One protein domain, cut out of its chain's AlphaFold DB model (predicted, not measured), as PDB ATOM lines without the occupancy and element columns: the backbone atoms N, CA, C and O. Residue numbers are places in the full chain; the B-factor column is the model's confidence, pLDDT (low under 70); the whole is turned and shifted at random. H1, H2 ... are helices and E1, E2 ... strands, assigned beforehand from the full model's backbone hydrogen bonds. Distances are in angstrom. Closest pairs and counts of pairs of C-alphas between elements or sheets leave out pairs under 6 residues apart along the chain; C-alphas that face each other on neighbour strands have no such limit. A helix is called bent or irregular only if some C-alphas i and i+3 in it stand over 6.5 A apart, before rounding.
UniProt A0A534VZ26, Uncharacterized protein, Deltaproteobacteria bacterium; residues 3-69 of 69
ATOM      1  N   VAL A   3      98.788 135.941  85.868       90.88
ATOM      2  CA  VAL A   3      97.929 135.090  86.715       90.88
ATOM      3  C   VAL A   3      97.990 133.647  86.262       90.88
ATOM      4  O   VAL A   3      98.190 133.381  85.078       90.88
ATOM      5  N   ASP A   4      97.778 132.711  87.176       92.44
ATOM      6  CA  ASP A   4      97.562 131.324  86.792       92.44
ATOM      7  C   ASP A   4      96.074 131.072  86.512       92.44
ATOM      8  O   ASP A   4      95.196 131.421  87.301       92.44
ATOM      9  N   VAL A   5      95.792 130.462  85.362       92.31
ATOM     10  CA  VAL A   5      94.447 130.136  84.886       92.31
ATOM     11  C   VAL A   5      94.347 128.636  84.656       92.31
ATOM     12  O   VAL A   5      95.145 128.059  83.918       92.31
ATOM     13  N   SER A   6      93.335 128.013  85.242       93.00
ATOM     14  CA  SER A   6      93.010 126.600  85.065       93.00
ATOM     15  C   SER A   6      91.701 126.448  84.295       93.00
ATOM     16  O   SER A   6      90.703 127.088  84.619       93.00
ATOM     17  N   CYS A   7      91.671 125.579  83.287       92.44
ATOM     18  CA  CYS A   7      90.445 125.230  82.577       92.44
ATOM     19  C   CYS A   7      89.772 124.026  83.250       92.44
ATOM     20  O   CYS A   7      90.306 122.921  83.227       92.44
ATOM     21  N   LYS A   8      88.562 124.207  83.783       91.19
ATOM     22  CA  LYS A   8      87.766 123.150  84.431       91.19
ATOM     23  C   LYS A   8      87.360 122.025  83.478       91.19
ATOM     24  O   LYS A   8      87.091 120.919  83.927       91.19
ATOM     25  N   LYS A   9      87.322 122.292  82.167       88.62
ATOM     26  CA  LYS A   9      86.902 121.312  81.154       88.62
ATOM     27  C   LYS A   9      88.007 120.318  80.792       88.62
ATOM     28  O   LYS A   9      87.714 119.149  80.578       88.62
ATOM     29  N   CYS A  10      89.261 120.770  80.723       89.62
ATOM     30  CA  CYS A  10      90.394 119.936  80.301       89.62
ATOM     31  C   CYS A  10      91.485 119.757  81.360       89.62
ATOM     32  O   CYS A  10      92.460 119.050  81.120       89.62
ATOM     33  N   GLY A  11      91.357 120.415  82.513       88.62
ATOM     34  CA  GLY A  11      92.312 120.349  83.621       88.62
ATOM     35  C   GLY A  11      93.642 121.062  83.367       88.62
ATOM     36  O   GLY A  11      94.493 121.090  84.251       88.62
ATOM     37  N   GLN A  12      93.847 121.651  82.183       89.94
ATOM     38  CA  GLN A  12      95.076 122.372  81.853       89.94
ATOM     39  C   GLN A  12      95.186 123.660  82.670       89.94
ATOM     40  O   GLN A  12      94.241 124.452  82.718       89.94
ATOM     41  N   ARG A  13      96.369 123.888  83.245       91.19
ATOM     42  CA  ARG A  13      96.745 125.124  83.939       91.19
ATOM     43  C   ARG A  13      97.809 125.857  83.137       91.19
ATOM     44  O   ARG A  13      98.793 125.254  82.714       91.19
ATOM     45  N   ARG A  14      97.638 127.165  82.953       91.06
ATOM     46  CA  ARG A  14      98.610 128.017  82.268       91.06
ATOM     47  C   ARG A  14      98.714 129.379  82.932       91.06
ATOM     48  O   ARG A  14      97.723 129.927  83.400       91.06
ATOM     49  N   ARG A  15      99.920 129.940  82.916       91.19
ATOM     50  CA  ARG A  15     100.156 131.322  83.322       91.19
ATOM     51  C   ARG A  15      99.831 132.265  82.170       91.19
ATOM     52  O   ARG A  15     100.374 132.100  81.078       91.19
ATOM     53  N   LEU A  16      98.957 133.233  82.418       88.19
ATOM     54  CA  LEU A  16      98.480 134.206  81.445       88.19
ATOM     55  C   LEU A  16      98.996 135.598  81.781       88.19
ATOM     56  O   LEU A  16      98.977 136.016  82.938       88.19
ATOM     57  N   GLU A  17      99.447 136.323  80.763       89.56
ATOM     58  CA  GLU A  17      99.862 137.715  80.905       89.56
ATOM     59  C   GLU A  17      98.638 138.613  80.730       89.56
ATOM     60  O   GLU A  17      98.047 138.665  79.655       89.56
ATOM     61  N   LEU A  18      98.232 139.300  81.799       85.62
ATOM     62  CA  LEU A  18      97.074 140.198  81.760       85.62
ATOM     63  C   LEU A  18      97.421 141.578  81.190       85.62
ATOM     64  O   LEU A  18      96.514 142.330  80.843       85.62
ATOM     65  N   GLY A  19      98.714 141.890  81.075       86.06
ATOM     66  CA  GLY A  19      99.223 143.205  80.688       86.06
ATOM     67  C   GLY A  19      99.673 144.028  81.893       86.06
ATOM     68  O   GLY A  19      99.837 143.495  82.995       86.06
ATOM     69  N   ASP A  20      99.918 145.312  81.660       85.38
ATOM     70  CA  ASP A  20     100.338 146.276  82.675       85.38
ATOM     71  C   ASP A  20      99.137 147.127  83.134       85.38
ATOM     72  O   ASP A  20      98.396 147.617  82.277       85.38
ATOM     73  N   PRO A  21      98.893 147.273  84.450       85.56
ATOM     74  CA  PRO A  21      97.796 148.095  84.957       85.56
ATOM     75  C   PRO A  21      98.033 149.612  84.804       85.56
ATOM     76  O   PRO A  21      97.079 150.384  84.938       85.56
ATOM     77  N   GLY A  22      99.259 150.057  84.497       87.75
ATOM     78  CA  GLY A  22      99.638 151.469  84.455       87.75
ATOM     79  C   GLY A  22      99.401 152.158  85.801       87.75
ATOM     80  O   GLY A  22      99.650 151.584  86.857       87.75
ATOM     81  N   ASP A  23      98.845 153.371  85.759       90.50
ATOM     82  CA  ASP A  23      98.424 154.125  86.951       90.50
ATOM     83  C   ASP A  23      97.121 153.604  87.595       90.50
ATOM     84  O   ASP A  23      96.674 154.129  88.615       90.50
ATOM     85  N   THR A  24      96.470 152.590  87.009       89.25
ATOM     86  CA  THR A  24      95.202 152.061  87.539       89.25
ATOM     87  C   THR A  24      95.472 151.200  88.775       89.25
ATOM     88  O   THR A  24      96.333 150.318  88.720       89.25
ATOM     89  N   PRO A  25      94.708 151.358  89.873       90.12
ATOM     90  CA  PRO A  25      94.793 150.448  91.006       90.12
ATOM     91  C   PRO A  25      94.627 148.990  90.563       90.12
ATOM     92  O   PRO A  25      93.716 148.661  89.800       90.12
ATOM     93  N   VAL A  26      95.485 148.100  91.070       87.19
ATOM     94  CA  VAL A  26      95.508 146.675  90.686       87.19
ATOM     95  C   VAL A  26      94.133 146.023  90.840       87.19
ATOM     96  O   VAL A  26      93.709 145.274  89.963       87.19
ATOM     97  N   ASP A  27      93.410 146.343  91.913       89.25
ATOM     98  CA  ASP A  27      92.080 145.789  92.184       89.25
ATOM     99  C   ASP A  27      91.053 146.201  91.116       89.25
ATOM    100  O   ASP A  27      90.301 145.374  90.598       89.25
ATOM    101  N   GLU A  28      91.093 147.469  90.694       92.00
ATOM    102  CA  GLU A  28      90.228 147.988  89.636       92.00
ATOM    103  C   GLU A  28      90.586 147.378  88.274       92.00
ATOM    104  O   GLU A  28      89.703 146.980  87.509       92.00
ATOM    105  N   PHE A  29      91.879 147.233  87.977       91.00
ATOM    106  CA  PHE A  29      92.328 146.547  86.769       91.00
ATOM    107  C   PHE A  29      91.854 145.085  86.746       91.00
ATOM    108  O   PHE A  29      91.294 144.628  85.745       91.00
ATOM    109  N   ILE A  30      92.011 144.357  87.857       90.50
ATOM    110  CA  ILE A  30      91.517 142.983  88.011       90.50
ATOM    111  C   ILE A  30      90.000 142.931  87.813       90.50
ATOM    112  O   ILE A  30      89.510 142.046  87.106       90.50
ATOM    113  N   HIS A  31      89.253 143.873  88.392       91.94
ATOM    114  CA  HIS A  31      87.806 143.963  88.216       91.94
ATOM    115  C   HIS A  31      87.428 144.124  86.735       91.94
ATOM    116  O   HIS A  31      86.649 143.328  86.216       91.94
ATOM    117  N   ARG A  32      88.060 145.054  86.007       91.81
ATOM    118  CA  ARG A  32      87.825 145.249  84.562       91.81
ATOM    119  C   ARG A  32      88.145 143.997  83.740       91.81
ATOM    120  O   ARG A  32      87.416 143.662  82.804       91.81
ATOM    121  N   VAL A  33      89.221 143.285  84.080       91.25
ATOM    122  CA  VAL A  33      89.580 142.021  83.420       91.25
ATOM    123  C   VAL A  33      88.514 140.954  83.667       91.25
ATOM    124  O   VAL A  33      88.107 140.283  82.716       91.25
ATOM    125  N   LYS A  34      88.044 140.804  84.913       91.62
ATOM    126  CA  LYS A  34      86.964 139.870  85.268       91.62
ATOM    127  C   LYS A  34      85.689 140.179  84.490       91.62
ATOM    128  O   LYS A  34      85.141 139.270  83.875       91.62
ATOM    129  N   GLU A  35      85.282 141.446  84.450       94.19
ATOM    130  CA  GLU A  35      84.093 141.887  83.717       94.19
ATOM    131  C   GLU A  35      84.195 141.570  82.224       94.19
ATOM    132  O   GLU A  35      83.278 140.985  81.646       94.19
ATOM    133  N   ARG A  36      85.338 141.860  81.593       92.38
ATOM    134  CA  ARG A  36      85.558 141.534  80.177       92.38
ATOM    135  C   ARG A  36      85.448 140.031  79.911       92.38
ATOM    136  O   ARG A  36      84.817 139.632  78.939       92.38
ATOM    137  N   LEU A  37      86.050 139.202  80.765       91.38
ATOM    138  CA  LEU A  37      86.011 137.742  80.630       91.38
ATOM    139  C   LEU A  37      84.616 137.163  80.911       91.38
ATOM    140  O   LEU A  37      84.254 136.151  80.321       91.38
ATOM    141  N   ALA A  38      83.825 137.787  81.784       93.62
ATOM    142  CA  ALA A  38      82.453 137.365  82.075       93.62
ATOM    143  C   ALA A  38      81.476 137.656  80.920       93.62
ATOM    144  O   ALA A  38      80.457 136.980  80.794       93.62
ATOM    145  N   HIS A  39      81.803 138.623  80.059       93.00
ATOM    146  CA  HIS A  39      80.980 139.019  78.911       93.00
ATOM    147  C   HIS A  39      81.562 138.588  77.560       93.00
ATOM    148  O   HIS A  39      80.999 138.901  76.510       93.00
ATOM    149  N   GLN A  40      82.690 137.878  77.558       90.62
ATOM    150  CA  GLN A  40      83.319 137.432  76.324       90.62
ATOM    151  C   GLN A  40      82.413 136.396  75.624       90.62
ATOM    152  O   GLN A  40      82.045 135.400  76.240       90.62
ATOM    153  N   PRO A  41      82.040 136.592  74.346       88.56
ATOM    154  CA  PRO A  41      81.032 135.755  73.686       88.56
ATOM    155  C   PRO A  41      81.516 134.324  73.409       88.56
ATOM    156  O   PRO A  41      80.712 133.403  73.291       88.56
ATOM    157  N   SER A  42      82.829 134.135  73.300       91.62
ATOM    158  CA  SER A  42      83.463 132.838  73.097       91.62
ATOM    159  C   SER A  42      84.913 132.867  73.561       91.62
ATOM    160  O   SER A  42      85.548 133.923  73.585       91.62
ATOM    161  N   PHE A  43      85.467 131.709  73.904       90.56
ATOM    162  CA  PHE A  43      86.892 131.580  74.195       90.56
ATOM    163  C   PHE A  43      87.445 130.258  73.677       90.56
ATOM    164  O   PHE A  43      86.741 129.251  73.621       90.56
ATOM    165  N   GLU A  44      88.738 130.264  73.372       90.81
ATOM    166  CA  GLU A  44      89.533 129.059  73.181       90.81
ATOM    167  C   GLU A  44      90.478 128.909  74.378       90.81
ATOM    168  O   GLU A  44      91.195 129.844  74.744       90.81
ATOM    169  N   CYS A  45      90.451 127.759  75.053       89.06
ATOM    170  CA  CYS A  45      91.415 127.478  76.114       89.06
ATOM    171  C   CYS A  45      92.742 126.970  75.541       89.06
ATOM    172  O   CYS A  45      92.813 126.435  74.440       89.06
ATOM    173  N   PHE A  46      93.788 127.008  76.364       85.38
ATOM    174  CA  PHE A  46      95.146 126.592  75.986       85.38
ATOM    175  C   PHE A  46      95.285 125.117  75.586       85.38
ATOM    176  O   PHE A  46      96.310 124.746  75.025       85.38
ATOM    177  N   GLY A  47      94.290 124.284  75.905       83.25
ATOM    178  CA  GLY A  47      94.209 122.887  75.476       83.25
ATOM    179  C   GLY A  47      93.482 122.678  74.141       83.25
ATOM    180  O   GLY A  47      93.224 121.533  73.795       83.25
ATOM    181  N   GLY A  48      93.108 123.746  73.423       86.44
ATOM    182  CA  GLY A  48      92.416 123.671  72.128       86.44
ATOM    183  C   GLY A  48      90.897 123.474  72.213       86.44
ATOM    184  O   GLY A  48      90.270 123.104  71.226       86.44
ATOM    185  N   HIS A  49      90.285 123.692  73.384       86.62
ATOM    186  CA  HIS A  49      88.824 123.642  73.521       86.62
ATOM    187  C   HIS A  49      88.208 125.012  73.267       86.62
ATOM    188  O   HIS A  49      88.541 125.964  73.976       86.62
ATOM    189  N   LEU A  50      87.279 125.069  72.317       89.88
ATOM    190  CA  LEU A  50      86.510 126.252  71.956       89.88
ATOM    191  C   LEU A  50      85.100 126.173  72.548       89.88
ATOM    192  O   LEU A  50      84.378 125.217  72.277       89.88
ATOM    193  N   GLU A  51      84.680 127.210  73.271       91.44
ATOM    194  CA  GLU A  51      83.304 127.351  73.754       91.44
ATOM    195  C   GLU A  51      82.676 128.653  73.250       91.44
ATOM    196  O   GLU A  51      83.308 129.710  73.247       91.44
ATOM    197  N   LEU A  52      81.391 128.590  72.889       92.19
ATOM    198  CA  LEU A  52      80.561 129.744  72.514       92.19
ATOM    199  C   LEU A  52      79.820 130.313  73.736       92.19
ATOM    200  O   LEU A  52      78.607 130.515  73.722       92.19
ATOM    201  N   ALA A  53      80.549 130.460  74.835       90.69
ATOM    202  CA  ALA A  53      80.069 130.975  76.108       90.69
ATOM    203  C   ALA A  53      81.230 131.675  76.830       90.69
ATOM    204  O   ALA A  53      82.387 131.371  76.532       90.69
ATOM    205  N   PRO A  54      80.964 132.571  77.793       91.44
ATOM    206  CA  PRO A  54      82.027 133.262  78.508       91.44
ATOM    207  C   PRO A  54      82.882 132.306  79.354       91.44
ATOM    208  O   PRO A  54      82.333 131.412  80.008       91.44
ATOM    209  N   PRO A  55      84.219 132.490  79.382       90.88
ATOM    210  CA  PRO A  55      85.134 131.658  80.159       90.88
ATOM    211  C   PRO A  55      84.858 131.731  81.661       90.88
ATOM    212  O   PRO A  55      84.928 130.711  82.349       90.88
ATOM    213  N   LEU A  56      84.513 132.910  82.183       90.62
ATOM    214  CA  LEU A  56      84.116 133.076  83.578       90.62
ATOM    215  C   LEU A  56      82.593 133.118  83.731       90.62
ATOM    216  O   LEU A  56      81.901 133.637  82.860       90.62
ATOM    217  N   PRO A  57      82.058 132.609  84.857       88.94
ATOM    218  CA  PRO A  57      82.751 131.890  85.941       88.94
ATOM    219  C   PRO A  57      82.848 130.365  85.713       88.94
ATOM    220  O   PRO A  57      83.243 129.621  86.610       88.94
ATOM    221  N   ARG A  58      82.400 129.872  84.551       87.12
ATOM    222  CA  ARG A  58      82.049 128.453  84.364       87.12
ATOM    223  C   ARG A  58      83.217 127.566  83.946       87.12
ATOM    224  O   ARG A  58      83.255 126.405  84.341       87.12
ATOM    225  N   PHE A  59      84.151 128.090  83.160       91.19
ATOM    226  CA  PHE A  59      85.198 127.287  82.531       91.19
ATOM    227  C   PHE A  59      86.575 127.578  83.093       91.19
ATOM    228  O   PHE A  59      87.352 126.648  83.289       91.19
ATOM    229  N   TRP A  60      86.895 128.844  83.327       93.25
ATOM    230  CA  TRP A  60      88.189 129.239  83.861       93.25
ATOM    231  C   TRP A  60      88.108 129.422  85.371       93.25
ATOM    232  O   TRP A  60      87.176 130.019  85.904       93.25
ATOM    233  N   GLU A  61      89.112 128.908  86.058       93.44
ATOM    234  CA  GLU A  61      89.419 129.229  87.441       93.44
ATOM    235  C   GLU A  61      90.703 130.041  87.441       93.44
ATOM    236  O   GLU A  61      91.721 129.589  86.920       93.44
ATOM    237  N   ILE A  62      90.638 131.264  87.957       91.56
ATOM    238  CA  ILE A  62      91.772 132.185  87.944       91.56
ATOM    239  C   ILE A  62      92.260 132.351  89.372       91.56
ATOM    240  O   ILE A  62      91.505 132.770  90.252       91.56
ATOM    241  N   ASP A  63      93.530 132.036  89.577       90.69
ATOM    242  CA  ASP A  63      94.239 132.289  90.818       90.69
ATOM    243  C   ASP A  63      94.753 133.736  90.800       90.69
ATOM    244  O   ASP A  63      95.767 134.066  90.191       90.69
ATOM    245  N   TRP A  64      94.010 134.622  91.463       85.25
ATOM    246  CA  TRP A  64      94.381 136.032  91.609       85.25
ATOM    247  C   TRP A  64      95.420 136.260  92.707       85.25
ATOM    248  O   TRP A  64      95.983 137.342  92.790       85.25
ATOM    249  N   THR A  65      95.701 135.260  93.549       82.75
ATOM    250  CA  THR A  65      96.759 135.368  94.568       82.75
ATOM    251  C   THR A  65      98.147 135.256  93.947       82.75
ATOM    252  O   THR A  65      99.118 135.767  94.497       82.75
ATOM    253  N   SER A  66      98.229 134.671  92.748       76.06
ATOM    254  CA  SER A  66      99.418 134.716  91.896       76.06
ATOM    255  C   SER A  66      99.557 136.019  91.094       76.06
ATOM    256  O   SER A  66     100.514 136.136  90.326       76.06
ATOM    257  N   CYS A  67      98.693 137.026  91.318       71.00
ATOM    258  CA  CYS A  67      98.978 138.419  90.956       71.00
ATOM    259  C   CYS A  67     100.125 138.951  91.834       71.00
ATOM    260  O   CYS A  67      99.904 139.643  92.825       71.00
ATOM    261  N   GLY A  68     101.358 138.575  91.498       60.56
ATOM    262  CA  GLY A  68     102.579 139.118  92.096       60.56
ATOM    263  C   GLY A  68     103.082 140.371  91.362       60.56
ATOM    264  O   GLY A  68     102.640 140.594  90.228       60.56
ATOM    265  N   PRO A  69     103.974 141.158  92.006       49.75
ATOM    266  CA  PRO A  69     104.441 142.467  91.536       49.75
ATOM    267  C   PRO A  69     105.011 142.444  90.113       49.75
ATOM    268  O   PRO A  69     105.642 141.431  89.730       49.75
TER     269      PRO A  69
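This is residues 3 to 69 of the 69 residues of an uncharacterized protein of Deltaproteobacteria bacterium (UniProt A0A534VZ26). A small sheet of three strands and one helix, H1, make this domain; the helix is set off from the sheet, running in roughly the direction of E1. A long link, residues 39 to 59, folds back on itself between H1 and E3, at the end of the sheet where the turn of the E1 and E2 hairpin lies. The printed part has 67 residues, with the named elements E1, E2, H1 and E3 in that order along the chain; the sheet order is E2, E1, E3, all antiparallel, and the class is mixed, helices and strands, with under half of the residues in named elements. The whole is compact, with a radius of gyration of the C-alphas of 12.1 A, and its outline is elongated, spanning 34 by 21 by 15 A.

E1, residues 3 to 7, is the inner strand of the sheet. E2, residues 13 to 17, is one edge strand and forms a hairpin with E1, antiparallel at 140 degrees between their directions; C-alphas 13 and 6 face each other at 4.2 A, and N 5 and O 14 are within hydrogen-bond range at 2.8 A. E3, residues 60 to 63, is the other edge strand, antiparallel to E1 at 150 degrees; C-alphas 5 and 62 face each other at 4.6 A, and N 6 and O 61 are 2.8 A apart. H1, residues 26 to 38, is not on the sheet, with 2 pairs of C-alphas within 10 A, and it is apart from E1. E2, H1 and E3 form a split strand-helix-strand unit, two strands of one sheet joined through a helix, with E1 between them in the sheet; its crossover is right-handed. In H1 every O i to N i+4 pair is within hydrogen-bond range.

E1 begins at C-alpha 3, (97.929, 135.090, 86.715), and measures 13.1 A from first to last C-alpha. E2 measures 13.3 A. H1 begins at C-alpha 26, (95.508, 146.675, 90.686), and measures 18.2 A; it is not bent. E3 measures 9.7 A and ends at C-alpha 63, (94.239, 132.289, 90.818). In the stretch without a named element, residues 43 to 44 pair antiparallel with residues 50 to 51.

The two C-alphas farthest apart are those of Cys 10 and Asp 23, at 35.7 A. The printed part has no cut and ends at residue 69, the chain's last residue. The link from E1 to E2 is tight, that from E2 to H1 is short, and that from H1 to E3 is long, with 21 residues. The mean pLDDT of the printed part is 88.4; residues 68 to 69 are under 70.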